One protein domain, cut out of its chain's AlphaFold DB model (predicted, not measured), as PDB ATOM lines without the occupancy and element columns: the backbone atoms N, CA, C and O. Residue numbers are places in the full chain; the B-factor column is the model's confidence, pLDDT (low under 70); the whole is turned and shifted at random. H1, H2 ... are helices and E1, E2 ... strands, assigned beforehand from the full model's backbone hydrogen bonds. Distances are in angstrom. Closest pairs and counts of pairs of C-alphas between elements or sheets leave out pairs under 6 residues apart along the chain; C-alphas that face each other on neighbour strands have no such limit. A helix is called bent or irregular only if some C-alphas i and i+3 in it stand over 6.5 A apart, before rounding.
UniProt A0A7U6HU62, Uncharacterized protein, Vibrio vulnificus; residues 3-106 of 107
ATOM      1  N   THR A   3      32.248 -40.525  43.030       93.00
ATOM      2  CA  THR A   3      32.473 -41.819  42.363       93.00
ATOM      3  C   THR A   3      33.730 -41.782  41.482       93.00
ATOM      4  O   THR A   3      34.508 -40.826  41.522       93.00
ATOM      5  N   ILE A   4      33.948 -42.843  40.709       91.50
ATOM      6  CA  ILE A   4      35.002 -42.929  39.703       91.50
ATOM      7  C   ILE A   4      34.397 -42.672  38.330       91.50
ATOM      8  O   ILE A   4      33.606 -43.467  37.822       91.50
ATOM      9  N   TYR A   5      34.804 -41.566  37.719       91.06
ATOM     10  CA  TYR A   5      34.376 -41.170  36.387       91.06
ATOM     11  C   TYR A   5      35.290 -41.787  35.336       91.06
ATOM     12  O   TYR A   5      36.502 -41.900  35.529       91.06
ATOM     13  N   THR A   6      34.685 -42.200  34.224       90.56
ATOM     14  CA  THR A   6      35.385 -42.806  33.091       90.56
ATOM     15  C   THR A   6      35.364 -41.843  31.915       90.56
ATOM     16  O   THR A   6      34.306 -41.509  31.389       90.56
ATOM     17  N   GLU A   7      36.541 -41.428  31.472       87.06
ATOM     18  CA  GLU A   7      36.742 -40.569  30.313       87.06
ATOM     19  C   GLU A   7      37.362 -41.410  29.188       87.06
ATOM     20  O   GLU A   7      38.493 -41.895  29.292       87.06
ATOM     21  N   THR A   8      36.620 -41.614  28.098       83.75
ATOM     22  CA  THR A   8      37.133 -42.362  26.940       83.75
ATOM     23  C   THR A   8      38.144 -41.503  26.186       83.75
ATOM     24  O   THR A   8      37.803 -40.434  25.686       83.75
ATOM     25  N   GLN A   9      39.387 -41.969  26.064       80.12
ATOM     26  CA  GLN A   9      40.428 -41.226  25.359       80.12
ATOM     27  C   GLN A   9      40.329 -41.416  23.842       80.12
ATOM     28  O   GLN A   9      39.855 -42.438  23.330       80.12
ATOM     29  N   LYS A  10      40.830 -40.422  23.098       77.31
ATOM     30  CA  LYS A  10      40.977 -40.527  21.642       77.31
ATOM     31  C   LYS A  10      41.874 -41.719  21.298       77.31
ATOM     32  O   LYS A  10      42.892 -41.953  21.948       77.31
ATOM     33  N   LYS A  11      41.500 -42.445  20.243       75.75
ATOM     34  CA  LYS A  11      42.264 -43.587  19.728       75.75
ATOM     35  C   LYS A  11      43.677 -43.121  19.352       75.75
ATOM     36  O   LYS A  11      43.818 -42.162  18.595       75.75
ATOM     37  N   ARG A  12      44.708 -43.789  19.866       68.81
ATOM     38  CA  ARG A  12      46.115 -43.549  19.503       68.81
ATOM     39  C   ARG A  12      46.780 -44.895  19.251       68.81
ATOM     40  O   ARG A  12      46.583 -45.819  20.026       68.81
ATOM     41  N   MET A  13      47.526 -45.004  18.151       73.62
ATOM     42  CA  MET A  13      48.237 -46.235  17.761       73.62
ATOM     43  C   MET A  13      47.351 -47.497  17.751       73.62
ATOM     44  O   MET A  13      47.747 -48.552  18.220       73.62
ATOM     45  N   GLY A  14      46.121 -47.394  17.236       73.88
ATOM     46  CA  GLY A  14      45.220 -48.549  17.130       73.88
ATOM     47  C   GLY A  14      44.413 -48.867  18.394       73.88
ATOM     48  O   GLY A  14      43.353 -49.476  18.274       73.88
ATOM     49  N   GLU A  15      44.815 -48.363  19.561       72.38
ATOM     50  CA  GLU A  15      44.173 -48.650  20.845       72.38
ATOM     51  C   GLU A  15      43.322 -47.478  21.350       72.38
ATOM     52  O   GLU A  15      43.633 -46.298  21.148       72.38
ATOM     53  N   ARG A  16      42.215 -47.804  22.026       75.94
ATOM     54  CA  ARG A  16      41.368 -46.843  22.739       75.94
ATOM     55  C   ARG A  16      41.505 -47.118  24.230       75.94
ATOM     56  O   ARG A  16      41.078 -48.166  24.694       75.94
ATOM     57  N   LYS A  17      42.098 -46.173  24.958       83.75
ATOM     58  CA  LYS A  17      42.243 -46.263  26.413       83.75
ATOM     59  C   LYS A  17      41.111 -45.522  27.109       83.75
ATOM     60  O   LYS A  17      40.622 -44.509  26.610       83.75
ATOM     61  N   ALA A  18      40.699 -46.026  28.257       88.69
ATOM     62  CA  ALA A  18      39.850 -45.302  29.183       88.69
ATOM     63  C   ALA A  18      40.729 -44.626  30.238       88.69
ATOM     64  O   ALA A  18      41.827 -45.089  30.547       88.69
ATOM     65  N   LYS A  19      40.258 -43.509  30.777       92.44
ATOM     66  CA  LYS A  19      40.908 -42.791  31.865       92.44
ATOM     67  C   LYS A  19      39.945 -42.720  33.037       92.44
ATOM     68  O   LYS A  19      38.815 -42.275  32.869       92.44
ATOM     69  N   TYR A  20      40.389 -43.160  34.204       93.94
ATOM     70  CA  TYR A  20      39.575 -43.237  35.410       93.94
ATOM     71  C   TYR A  20      40.003 -42.158  36.403       93.94
ATOM     72  O   TYR A  20      41.191 -42.016  36.710       93.94
ATOM     73  N   GLN A  21      39.048 -41.380  36.900       94.50
ATOM     74  CA  GLN A  21      39.287 -40.236  37.780       94.50
ATOM     75  C   GLN A  21      38.382 -40.315  39.001       94.50
ATOM     76  O   GLN A  21      37.188 -40.569  38.868       94.50
ATOM     77  N   PHE A  22      38.928 -40.043  40.184       93.44
ATOM     78  CA  PHE A  22      38.091 -39.742  41.339       93.44
ATOM     79  C   PHE A  22      37.429 -38.396  41.108       93.44
ATOM     80  O   PHE A  22      38.123 -37.407  40.867       93.44
ATOM     81  N   GLY A  23      36.106 -38.356  41.178       93.25
ATOM     82  CA  GLY A  23      35.357 -37.130  40.983       93.25
ATOM     83  C   GLY A  23      34.237 -36.985  41.994       93.25
ATOM     84  O   GLY A  23      33.714 -37.974  42.518       93.25
ATOM     85  N   VAL A  24      33.873 -35.736  42.245       93.50
ATOM     86  CA  VAL A  24      32.608 -35.384  42.873       93.50
ATOM     87  C   VAL A  24      31.790 -34.563  41.890       93.50
ATOM     88  O   VAL A  24      32.322 -33.672  41.236       93.50
ATOM     89  N   GLU A  25      30.519 -34.905  41.774       91.31
ATOM     90  CA  GLU A  25      29.530 -34.177  40.986       91.31
ATOM     91  C   GLU A  25      28.708 -33.284  41.908       91.31
ATOM     92  O   GLU A  25      28.227 -33.755  42.955       91.31
ATOM     93  N   ASP A  26      28.627 -32.010  41.534       86.81
ATOM     94  CA  ASP A  26      27.816 -30.993  42.196       86.81
ATOM     95  C   ASP A  26      26.348 -31.034  41.734       86.81
ATOM     96  O   ASP A  26      25.925 -31.946  41.023       86.81
ATOM     97  N   GLU A  27      25.543 -30.081  42.204       84.12
ATOM     98  CA  GLU A  27      24.111 -29.997  41.885       84.12
ATOM     99  C   GLU A  27      23.841 -29.578  40.430       84.12
ATOM    100  O   GLU A  27      22.771 -29.867  39.897       84.12
ATOM    101  N   GLU A  28      24.816 -28.946  39.775       84.56
ATOM    102  CA  GLU A  28      24.740 -28.491  38.383       84.56
ATOM    103  C   GLU A  28      25.268 -29.550  37.392       84.56
ATOM    104  O   GLU A  28      25.182 -29.373  36.175       84.56
ATOM    105  N   GLY A  29      25.775 -30.680  37.899       80.94
ATOM    106  CA  GLY A  29      26.304 -31.788  37.104       80.94
ATOM    107  C   GLY A  29      27.773 -31.623  36.699       80.94
ATOM    108  O   GLY A  29      28.276 -32.401  35.882       80.94
ATOM    109  N   PHE A  30      28.496 -30.642  37.249       85.38
ATOM    110  CA  PHE A  30      29.927 -30.498  36.999       85.38
ATOM    111  C   PHE A  30      30.733 -31.471  37.854       85.38
ATOM    112  O   PHE A  30      30.554 -31.603  39.066       85.38
ATOM    113  N   VAL A  31      31.686 -32.143  37.206       88.56
ATOM    114  CA  VAL A  31      32.578 -33.101  37.861       88.56
ATOM    115  C   VAL A  31      33.886 -32.421  38.241       88.56
ATOM    116  O   VAL A  31      34.708 -32.081  37.389       88.56
ATOM    117  N   THR A  32      34.125 -32.301  39.543       91.56
ATOM    118  CA  THR A  32      35.413 -31.872  40.084       91.56
ATOM    119  C   THR A  32      36.278 -33.087  40.384       91.56
ATOM    120  O   THR A  32      35.928 -33.931  41.207       91.56
ATOM    121  N   THR A  33      37.440 -33.173  39.736       93.19
ATOM    122  CA  THR A  33      38.405 -34.255  39.973       93.19
ATOM    123  C   THR A  33      39.166 -34.054  41.280       93.19
ATOM    124  O   THR A  33      39.537 -32.934  41.638       93.19
ATOM    125  N   LEU A  34      39.442 -35.149  41.985       93.19
ATOM    126  CA  LEU A  34      40.097 -35.165  43.291       93.19
ATOM    127  C   LEU A  34      41.276 -36.147  43.298       93.19
ATOM    128  O   LEU A  34      41.355 -37.081  42.503       93.19
ATOM    129  N   THR A  35      42.217 -35.943  44.218       93.94
ATOM    130  CA  THR A  35      43.178 -36.997  44.587       93.94
ATOM    131  C   THR A  35      42.495 -38.054  45.456       93.94
ATOM    132  O   THR A  35      41.466 -37.769  46.063       93.94
ATOM    133  N   PHE A  36      43.079 -39.249  45.589       93.25
ATOM    134  CA  PHE A  36      42.511 -40.300  46.446       93.25
ATOM    135  C   PHE A  36      42.291 -39.831  47.897       93.25
ATOM    136  O   PHE A  36      41.214 -40.019  48.452       93.25
ATOM    137  N   LYS A  37      43.264 -39.120  48.486       92.62
ATOM    138  CA  LYS A  37      43.141 -38.570  49.848       92.62
ATOM    139  C   LYS A  37      41.981 -37.579  49.974       92.62
ATOM    140  O   LYS A  37      41.192 -37.670  50.907       92.62
ATOM    141  N   GLN A  38      41.850 -36.664  49.011       93.69
ATOM    142  CA  GLN A  38      40.732 -35.715  48.974       93.69
ATOM    143  C   GLN A  38      39.395 -36.428  48.763       93.69
ATOM    144  O   GLN A  38      38.408 -36.077  49.393       93.69
ATOM    145  N   PHE A  39      39.366 -37.450  47.910       94.00
ATOM    146  CA  PHE A  39      38.181 -38.255  47.651       94.00
ATOM    147  C   PHE A  39      37.703 -38.992  48.906       94.00
ATOM    148  O   PHE A  39      36.511 -38.961  49.211       94.00
ATOM    149  N   MET A  40      38.612 -39.611  49.661       93.12
ATOM    150  CA  MET A  40      38.278 -40.298  50.913       93.12
ATOM    151  C   MET A  40      37.756 -39.321  51.972       93.12
ATOM    152  O   MET A  40      36.725 -39.600  52.578       93.12
ATOM    153  N   ALA A  41      38.389 -38.152  52.110       93.62
ATOM    154  CA  ALA A  41      37.993 -37.116  53.067       93.62
ATOM    155  C   ALA A  41      36.700 -36.360  52.696       93.62
ATOM    156  O   ALA A  41      36.114 -35.701  53.548       93.62
ATOM    157  N   HIS A  42      36.253 -36.419  51.439       91.88
ATOM    158  CA  HIS A  42      35.083 -35.668  50.981       91.88
ATOM    159  C   HIS A  42      33.771 -36.218  51.572       91.88
ATOM    160  O   HIS A  42      33.533 -37.425  51.535       91.88
ATOM    161  N   GLU A  43      32.866 -35.350  52.022       90.81
ATOM    162  CA  GLU A  43      31.632 -35.747  52.731       90.81
ATOM    163  C   GLU A  43      30.551 -36.367  51.829       90.81
ATOM    164  O   GLU A  43      29.714 -37.149  52.278       90.81
ATOM    165  N   ALA A  44      30.563 -36.037  50.534       90.00
ATOM    166  CA  ALA A  44      29.615 -36.586  49.563       90.00
ATOM    167  C   ALA A  44      29.538 -38.124  49.599       90.00
ATOM    168  O   ALA A  44      30.555 -38.821  49.660       90.00
ATOM    169  N   LYS A  45      28.316 -38.658  49.465       88.81
ATOM    170  CA  LYS A  45      28.066 -40.105  49.431       88.81
ATOM    171  C   LYS A  45      28.842 -40.770  48.298       88.81
ATOM    172  O   LYS A  45      28.781 -40.315  47.149       88.81
ATOM    173  N   TYR A  46      29.539 -41.851  48.639       91.69
ATOM    174  CA  TYR A  46      30.239 -42.691  47.679       91.69
ATOM    175  C   TYR A  46      29.246 -43.576  46.930       91.69
ATOM    176  O   TYR A  46      28.475 -44.311  47.545       91.69
ATOM    177  N   LYS A  47      29.287 -43.514  45.600       92.12
ATOM    178  CA  LYS A  47      28.650 -44.498  44.729       92.12
ATOM    179  C   LYS A  47      29.730 -45.384  44.146       92.12
ATOM    180  O   LYS A  47      30.601 -44.911  43.411       92.12
ATOM    181  N   GLU A  48      29.649 -46.662  44.469       89.25
ATOM    182  CA  GLU A  48      30.582 -47.648  43.957       89.25
ATOM    183  C   GLU A  48      30.443 -47.781  42.429       89.25
ATOM    184  O   GLU A  48      29.318 -47.845  41.918       89.25
ATOM    185  N   PRO A  49      31.555 -47.753  41.669       91.81
ATOM    186  CA  PRO A  49      31.495 -47.903  40.226       91.81
ATOM    187  C   PRO A  49      31.148 -49.350  39.860       91.81
ATOM    188  O   PRO A  49      31.370 -50.280  40.638       91.81
ATOM    189  N   GLY A  50      30.624 -49.549  38.648       91.50
ATOM    190  CA  GLY A  50      30.269 -50.883  38.159       91.50
ATOM    191  C   GLY A  50      31.467 -51.840  38.129       91.50
ATOM    192  O   GLY A  50      32.611 -51.418  37.950       91.50
ATOM    193  N   GLU A  51      31.199 -53.141  38.245       92.81
ATOM    194  CA  GLU A  51      32.220 -54.194  38.374       92.81
ATOM    195  C   GLU A  51      33.284 -54.148  37.264       92.81
ATOM    196  O   GLU A  51      34.471 -54.361  37.516       92.81
ATOM    197  N   HIS A  52      32.884 -53.815  36.034       91.38
ATOM    198  CA  HIS A  52      33.816 -53.658  34.918       91.38
ATOM    199  C   HIS A  52      34.845 -52.543  35.165       91.38
ATOM    200  O   HIS A  52      36.041 -52.765  34.996       91.38
ATOM    201  N   VAL A  53      34.400 -51.370  35.631       91.75
ATOM    202  CA  VAL A  53      35.287 -50.238  35.949       91.75
ATOM    203  C   VAL A  53      36.223 -50.604  37.095       91.75
ATOM    204  O   VAL A  53      37.415 -50.316  37.020       91.75
ATOM    205  N   GLN A  54      35.710 -51.285  38.125       93.88
ATOM    206  CA  GLN A  54      36.547 -51.767  39.222       93.88
ATOM    207  C   GLN A  54      37.660 -52.683  38.710       93.88
ATOM    208  O   GLN A  54      38.827 -52.456  39.018       93.88
ATOM    209  N   LYS A  55      37.329 -53.689  37.888       93.38
ATOM    210  CA  LYS A  55      38.314 -54.624  37.319       93.38
ATOM    211  C   LYS A  55      39.396 -53.905  36.514       93.38
ATOM    212  O   LYS A  55      40.576 -54.177  36.728       93.38
ATOM    213  N   GLU A  56      39.014 -52.976  35.642       93.38
ATOM    214  CA  GLU A  56      39.963 -52.214  34.817       93.38
ATOM    215  C   GLU A  56      40.880 -51.320  35.657       93.38
ATOM    216  O   GLU A  56      42.092 -51.289  35.440       93.38
ATOM    217  N   VAL A  57      40.331 -50.649  36.671       94.62
ATOM    218  CA  VAL A  57      41.116 -49.862  37.629       94.62
ATOM    219  C   VAL A  57      42.122 -50.741  38.370       94.62
ATOM    220  O   VAL A  57      43.304 -50.402  38.443       94.62
ATOM    221  N   MET A  58      41.675 -51.880  38.906       95.19
ATOM    222  CA  MET A  58      42.547 -52.788  39.650       95.19
ATOM    223  C   MET A  58      43.661 -53.343  38.762       95.19
ATOM    224  O   MET A  58      44.817 -53.386  39.183       95.19
ATOM    225  N   LYS A  59      43.337 -53.708  37.518       94.25
ATOM    226  CA  LYS A  59      44.313 -54.133  36.510       94.25
ATOM    227  C   LYS A  59      45.336 -53.030  36.237       94.25
ATOM    228  O   LYS A  59      46.535 -53.306  36.232       94.25
ATOM    229  N   ALA A  60      44.883 -51.788  36.063       94.12
ATOM    230  CA  ALA A  60      45.754 -50.650  35.801       94.12
ATOM    231  C   ALA A  60      46.693 -50.328  36.972       94.12
ATOM    232  O   ALA A  60      47.865 -50.026  36.753       94.12
ATOM    233  N   LEU A  61      46.214 -50.425  38.215       94.88
ATOM    234  CA  LEU A  61      47.042 -50.232  39.407       94.88
ATOM    235  C   LEU A  61      48.055 -51.372  39.581       94.88
ATOM    236  O   LEU A  61      49.241 -51.116  39.774       94.88
ATOM    237  N   LEU A  62      47.621 -52.627  39.441       94.19
ATOM    238  CA  LEU A  62      48.499 -53.796  39.551       94.19
ATOM    239  C   LEU A  62      49.580 -53.833  38.468       94.19
ATOM    240  O   LEU A  62      50.685 -54.310  38.723       94.19
ATOM    241  N   ALA A  63      49.292 -53.331  37.266       93.31
ATOM    242  CA  ALA A  63      50.277 -53.234  36.193       93.31
ATOM    243  C   ALA A  63      51.444 -52.293  36.538       93.31
ATOM    244  O   ALA A  63      52.549 -52.508  36.047       93.31
ATOM    245  N   GLN A  64      51.220 -51.290  37.396       93.25
ATOM    246  CA  GLN A  64      52.267 -50.365  37.847       93.25
ATOM    247  C   GLN A  64      53.195 -50.974  38.904       93.25
ATOM    248  O   GLN A  64      54.303 -50.480  39.100       93.25
ATOM    249  N   ILE A  65      52.772 -52.046  39.579       93.00
ATOM    250  CA  ILE A  65      53.620 -52.754  40.537       93.00
ATOM    251  C   ILE A  65      54.664 -53.553  39.746       93.00
ATOM    252  O   ILE A  65      54.323 -54.459  38.984       93.00
ATOM    253  N   ALA A  66      55.944 -53.210  39.890       86.88
ATOM    254  CA  ALA A  66      57.018 -53.852  39.128       86.88
ATOM    255  C   ALA A  66      57.368 -55.249  39.673       86.88
ATOM    256  O   ALA A  66      57.570 -56.191  38.909       86.88
ATOM    257  N   SER A  67      57.404 -55.393  40.999       91.81
ATOM    258  CA  SER A  67      57.779 -56.633  41.684       91.81
ATOM    259  C   SER A  67      56.663 -57.677  41.603       91.81
ATOM    260  O   SER A  67      55.525 -57.446  42.015       91.81
ATOM    261  N   PHE A  68      56.989 -58.865  41.089       90.00
ATOM    262  CA  PHE A  68      56.057 -59.997  41.077       90.00
ATOM    263  C   PHE A  68      55.732 -60.495  42.492       90.00
ATOM    264  O   PHE A  68      54.595 -60.878  42.767       90.00
ATOM    265  N   ARG A  69      56.710 -60.437  43.403       93.19
ATOM    266  CA  ARG A  69      56.524 -60.782  44.814       93.19
ATOM    267  C   ARG A  69      55.452 -59.899  45.452       93.19
ATOM    268  O   ARG A  69      54.527 -60.421  46.062       93.19
ATOM    269  N   ASP A  70      55.514 -58.595  45.215       93.06
ATOM    270  CA  ASP A  70      54.582 -57.629  45.803       93.06
ATOM    271  C   ASP A  70      53.158 -57.871  45.278       93.06
ATOM    272  O   ASP A  70      52.183 -57.784  46.022       93.06
ATOM    273  N   LYS A  71      53.010 -58.288  44.012       92.50
ATOM    274  CA  LYS A  71      51.707 -58.715  43.469       92.50
ATOM    275  C   LYS A  71      51.153 -59.943  44.192       92.50
ATOM    276  O   LYS A  71      49.948 -60.009  44.439       92.50
ATOM    277  N   ILE A  72      51.999 -60.923  44.520       93.38
ATOM    278  CA  ILE A  72      51.585 -62.106  45.291       93.38
ATOM    279  C   ILE A  72      51.173 -61.702  46.707       93.38
ATOM    280  O   ILE A  72      50.136 -62.163  47.187       93.38
ATOM    281  N   GLU A  73      51.949 -60.835  47.356       93.44
ATOM    282  CA  GLU A  73      51.656 -60.334  48.702       93.44
ATOM    283  C   GLU A  73      50.307 -59.601  48.728       93.44
ATOM    284  O   GLU A  73      49.445 -59.927  49.547       93.44
ATOM    285  N   TYR A  74      50.060 -58.717  47.757       95.06
ATOM    286  CA  TYR A  74      48.769 -58.054  47.587       95.06
ATOM    287  C   TYR A  74      47.616 -59.053  47.391       95.06
ATOM    288  O   TYR A  74      46.588 -58.966  48.065       95.06
ATOM    289  N   ASN A  75      47.773 -60.028  46.489       93.38
ATOM    290  CA  ASN A  75      46.725 -61.013  46.207       93.38
ATOM    291  C   ASN A  75      46.422 -61.900  47.421       93.38
ATOM    292  O   ASN A  75      45.263 -62.239  47.667       93.38
ATOM    293  N   THR A  76      47.451 -62.267  48.184       94.69
ATOM    294  CA  THR A  76      47.312 -63.041  49.423       94.69
ATOM    295  C   THR A  76      46.548 -62.240  50.467       94.69
ATOM    296  O   THR A  76      45.537 -62.715  50.984       94.69
ATOM    297  N   TRP A  77      46.958 -60.990  50.694       96.12
ATOM    298  CA  TRP A  77      46.267 -60.071  51.595       96.12
ATOM    299  C   TRP A  77      44.799 -59.872  51.193       96.12
ATOM    300  O   TRP A  77      43.909 -59.991  52.036       96.12
ATOM    301  N   SER A  78      44.525 -59.648  49.903       94.69
ATOM    302  CA  SER A  78      43.165 -59.434  49.405       94.69
ATOM    303  C   SER A  78      42.270 -60.663  49.579       94.69
ATOM    304  O   SER A  78      41.065 -60.495  49.750       94.69
ATOM    305  N   LYS A  79      42.812 -61.885  49.504       93.62
ATOM    306  CA  LYS A  79      42.041 -63.116  49.741       93.62
ATOM    307  C   LYS A  79      41.746 -63.337  51.221       93.62
ATOM    308  O   LYS A  79      40.668 -63.805  51.556       93.62
ATOM    309  N   GLN A  80      42.701 -63.016  52.090       94.94
ATOM    310  CA  GLN A  80      42.571 -63.233  53.531       94.94
ATOM    311  C   GLN A  80      41.625 -62.229  54.195       94.94
ATOM    312  O   GLN A  80      40.874 -62.604  55.087       94.94
ATOM    313  N   ASN A  81      41.650 -60.969  53.756       93.38
ATOM    314  CA  ASN A  81      40.935 -59.883  54.430       93.38
ATOM    315  C   ASN A  81      39.602 -59.520  53.763       93.38
ATOM    316  O   ASN A  81      38.833 -58.762  54.336       93.38
ATOM    317  N   SER A  82      39.329 -60.030  52.554       91.75
ATOM    318  CA  SER A  82      38.160 -59.654  51.740       91.75
ATOM    319  C   SER A  82      37.869 -58.135  51.719       91.75
ATOM    320  O   SER A  82      36.733 -57.732  51.966       91.75
ATOM    321  N   PRO A  83      38.872 -57.281  51.427       94.25
ATOM    322  CA  PRO A  83      38.727 -55.834  51.535       94.25
ATOM    323  C   PRO A  83      37.752 -55.277  50.493       94.25
ATOM    324  O   PRO A  83      37.587 -55.826  49.391       94.25
ATOM    325  N   THR A  84      37.158 -54.134  50.822       94.25
ATOM    326  CA  THR A  84      36.364 -53.317  49.904       94.25
ATOM    327  C   THR A  84      37.216 -52.810  48.742       94.25
ATOM    328  O   THR A  84      38.449 -52.814  48.770       94.25
ATOM    329  N   PHE A  85      36.561 -52.343  47.681       93.50
ATOM    330  CA  PHE A  85      37.262 -51.793  46.525       93.50
ATOM    331  C   PHE A  85      38.167 -50.596  46.877       93.50
ATOM    332  O   PHE A  85      39.289 -50.518  46.383       93.50
ATOM    333  N   LEU A  86      37.728 -49.688  47.756       94.56
ATOM    334  CA  LEU A  86      38.534 -48.519  48.129       94.56
ATOM    335  C   LEU A  86      39.757 -48.899  48.972       94.56
ATOM    336  O   LEU A  86      40.834 -48.364  48.728       94.56
ATOM    337  N   GLU A  87      39.631 -49.872  49.877       95.44
ATOM    338  CA  GLU A  87      40.765 -50.400  50.654       95.44
ATOM    339  C   GLU A  87      41.793 -51.102  49.756       95.44
ATOM    340  O   GLU A  87      43.001 -50.988  49.956       95.44
ATOM    341  N   LYS A  88      41.330 -51.808  48.717       95.50
ATOM    342  CA  LYS A  88      42.207 -52.398  47.695       95.50
ATOM    343  C   LYS A  88      43.003 -51.337  46.944       95.50
ATOM    344  O   LYS A  88      44.202 -51.507  46.725       95.50
ATOM    345  N   VAL A  89      42.335 -50.253  46.547       95.50
ATOM    346  CA  VAL A  89      42.982 -49.115  45.889       95.50
ATOM    347  C   VAL A  89      44.008 -48.479  46.822       95.50
ATOM    348  O   VAL A  89      45.153 -48.320  46.413       95.50
ATOM    349  N   GLU A  90      43.630 -48.175  48.064       96.00
ATOM    350  CA  GLU A  90      44.527 -47.604  49.074       96.00
ATOM    351  C   GLU A  90      45.782 -48.456  49.254       96.00
ATOM    352  O   GLU A  90      46.894 -47.958  49.091       96.00
ATOM    353  N   LYS A  91      45.609 -49.769  49.448       95.38
ATOM    354  CA  LYS A  91      46.729 -50.697  49.610       95.38
ATOM    355  C   LYS A  91      47.684 -50.673  48.417       95.38
ATOM    356  O   LYS A  91      48.895 -50.697  48.610       95.38
ATOM    357  N   LEU A  92      47.172 -50.624  47.186       95.25
ATOM    358  CA  LEU A  92      48.023 -50.552  45.994       95.25
ATOM    359  C   LEU A  92      48.752 -49.212  45.870       95.25
ATOM    360  O   LEU A  92      49.896 -49.196  45.412       95.25
ATOM    361  N   LEU A  93      48.123 -48.108  46.281       94.56
ATOM    362  CA  LEU A  93      48.780 -46.802  46.337       94.56
ATOM    363  C   LEU A  93      49.917 -46.800  47.369       94.56
ATOM    364  O   LEU A  93      51.006 -46.317  47.061       94.56
ATOM    365  N   ASP A  94      49.709 -47.414  48.536       94.00
ATOM    366  CA  ASP A  94      50.746 -47.587  49.562       94.00
ATOM    367  C   ASP A  94      51.902 -48.476  49.084       94.00
ATOM    368  O   ASP A  94      53.058 -48.254  49.440       94.00
ATOM    369  N   MET A  95      51.610 -49.459  48.227       93.50
ATOM    370  CA  MET A  95      52.608 -50.321  47.578       93.50
ATOM    371  C   MET A  95      53.318 -49.647  46.390       93.50
ATOM    372  O   MET A  95      54.147 -50.272  45.731       93.50
ATOM    373  N   GLY A  96      53.021 -48.373  46.110       91.31
ATOM    374  CA  GLY A  96      53.743 -47.552  45.138       91.31
ATOM    375  C   GLY A  96      53.047 -47.353  43.791       91.31
ATOM    376  O   GLY A  96      53.611 -46.679  42.921       91.31
ATOM    377  N   ALA A  97      51.831 -47.878  43.593       94.44
ATOM    378  CA  ALA A  97      51.031 -47.523  42.422       94.44
ATOM    379  C   ALA A  97      50.665 -46.030  42.454       94.44
ATOM    380  O   ALA A  97      50.465 -45.436  43.514       94.44
ATOM    381  N   LYS A  98      50.549 -45.400  41.283       93.38
ATOM    382  CA  LYS A  98      50.230 -43.973  41.174       93.38
ATOM    383  C   LYS A  98      48.847 -43.767  40.570       93.38
ATOM    384  O   LYS A  98      48.556 -44.208  39.459       93.38
ATOM    385  N   TRP A  99      48.031 -42.995  41.282       94.12
ATOM    386  CA  TRP A  99      46.778 -42.441  40.782       94.12
ATOM    387  C   TRP A  99      46.744 -40.940  41.057       94.12
ATOM    388  O   TRP A  99      46.463 -40.480  42.163       94.12
ATOM    389  N   SER A 100      47.096 -40.164  40.035       91.00
ATOM    390  CA  SER A 100      47.146 -38.702  40.126       91.00
ATOM    391  C   SER A 100      45.746 -38.079  40.095       91.00
ATOM    392  O   SER A 100      44.784 -38.731  39.692       91.00
ATOM    393  N   LYS A 101      45.634 -36.780  40.409       88.94
ATOM    394  CA  LYS A 101      44.391 -36.009  40.192       88.94
ATOM    395  C   LYS A 101      43.914 -36.086  38.737       88.94
ATOM    396  O   LYS A 101      42.720 -36.110  38.472       88.94
ATOM    397  N   SER A 102      44.848 -36.172  37.788       88.50
ATOM    398  CA  SER A 102      44.523 -36.339  36.374       88.50
ATOM    399  C   SER A 102      43.897 -37.699  36.068       88.50
ATOM    400  O   SER A 102      43.307 -37.839  35.006       88.50
ATOM    401  N   GLY A 103      43.994 -38.682  36.961       90.62
ATOM    402  CA  GLY A 103      43.451 -40.025  36.800       90.62
ATOM    403  C   GLY A 103      44.511 -41.094  36.531       90.62
ATOM    404  O   GLY A 103      45.717 -40.830  36.582       90.62
ATOM    405  N   ILE A 104      44.029 -42.297  36.231       93.00
ATOM    406  CA  ILE A 104      44.799 -43.471  35.806       93.00
ATOM    407  C   ILE A 104      44.291 -43.945  34.439       93.00
ATOM    408  O   ILE A 104      43.099 -43.848  34.156       93.00
ATOM    409  N   LEU A 105      45.184 -44.421  33.574       90.88
ATOM    410  CA  LEU A 105      44.823 -44.957  32.258       90.88
ATOM    411  C   LEU A 105      44.603 -46.468  32.332       90.88
ATOM    412  O   LEU A 105      45.333 -47.159  33.037       90.88
ATOM    413  N   SER A 106      43.638 -46.972  31.564       87.62
ATOM    414  CA  SER A 106      43.461 -48.406  31.341       87.62
ATOM    415  C   SER A 106      44.707 -49.015  30.689       87.62
ATOM    416  O   SER A 106      45.430 -48.342  29.939       87.62
TER     417      SER A 106
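AT A GLANCE: This is residues 3 to 106 of the 107 residues of an uncharacterized protein of Vibrio vulnificus (UniProt A0A7U6HU62). Two strand hairpins share the sharply bent strand E2 and point different ways, making a small, strongly twisted sheet; H1 and H2 pack on it. H2 and H4 lie side by side, with H3 at the far end from the sheet. The 104 printed residues run E1, E2, E3, H1, H2, H3, H4; the class is mixed, and the sheet, in order E1, E2, E3, is an antiparallel meander, each strand the neighbour of the one before. The whole is compact, with a radius of gyration of the C-alphas of 14.4 A, and only just flat, spanning 45 by 39 by 22 A.

IN THESE COORDINATES: Find C-alpha 3 at (32.473, -41.819, 42.363), where E1, residues 3 to 8, begins. E2, residues 18 to 25, is 19.2 A long and bends by 68 degrees at residue 22; E3 is residues 31 to 33. H1 is residues 36 to 41. H2, residues 51 to 64, runs 20.4 A from (32.220, -54.194, 38.374); H3, residues 68 to 81, runs 20.2 A. H4, residues 85 to 94, ends at (50.746, -47.587, 49.562).

HOW THE PARTS SIT: Look first at hairpin E1 and E2, with N 5 and O 21 at 2.8 A; in hairpin E2 and E3, N 24 and O 32 are 2.9 A apart. H1 runs along E2, its height over the sheet 9.5 A; their closest C-alphas are Phe 22 and Phe 39, 6.5 A. H2 runs across the strands, over E1 and E2, at a height over the sheet of 10.3 A. It touches H4 at a shallow tilt of 9 degrees, the same way; the closest C-alphas, Leu 61 and Leu 92, are 6.7 A apart. H3, with residues 74 to 78 alone, only just touches H4, with 3 pairs of C-alphas within 8 A, the closest Ser 78 and Lys 88 at 7.3 A. Every O i to N i+4 pair is within hydrogen-bond range in H1, H3 and H4, and 9 of 10 in H2.

THE WHOLE: The C-alphas of Glu 28 and Arg 69, the two farthest apart, are 45.8 A apart. The printed part has no cut, and no link between named elements is long. Residues 95 to 106 hold no named element, but 104 to 105 pair antiparallel with 19 to 20 of E2. Residue 12 alone has a pLDDT under 70.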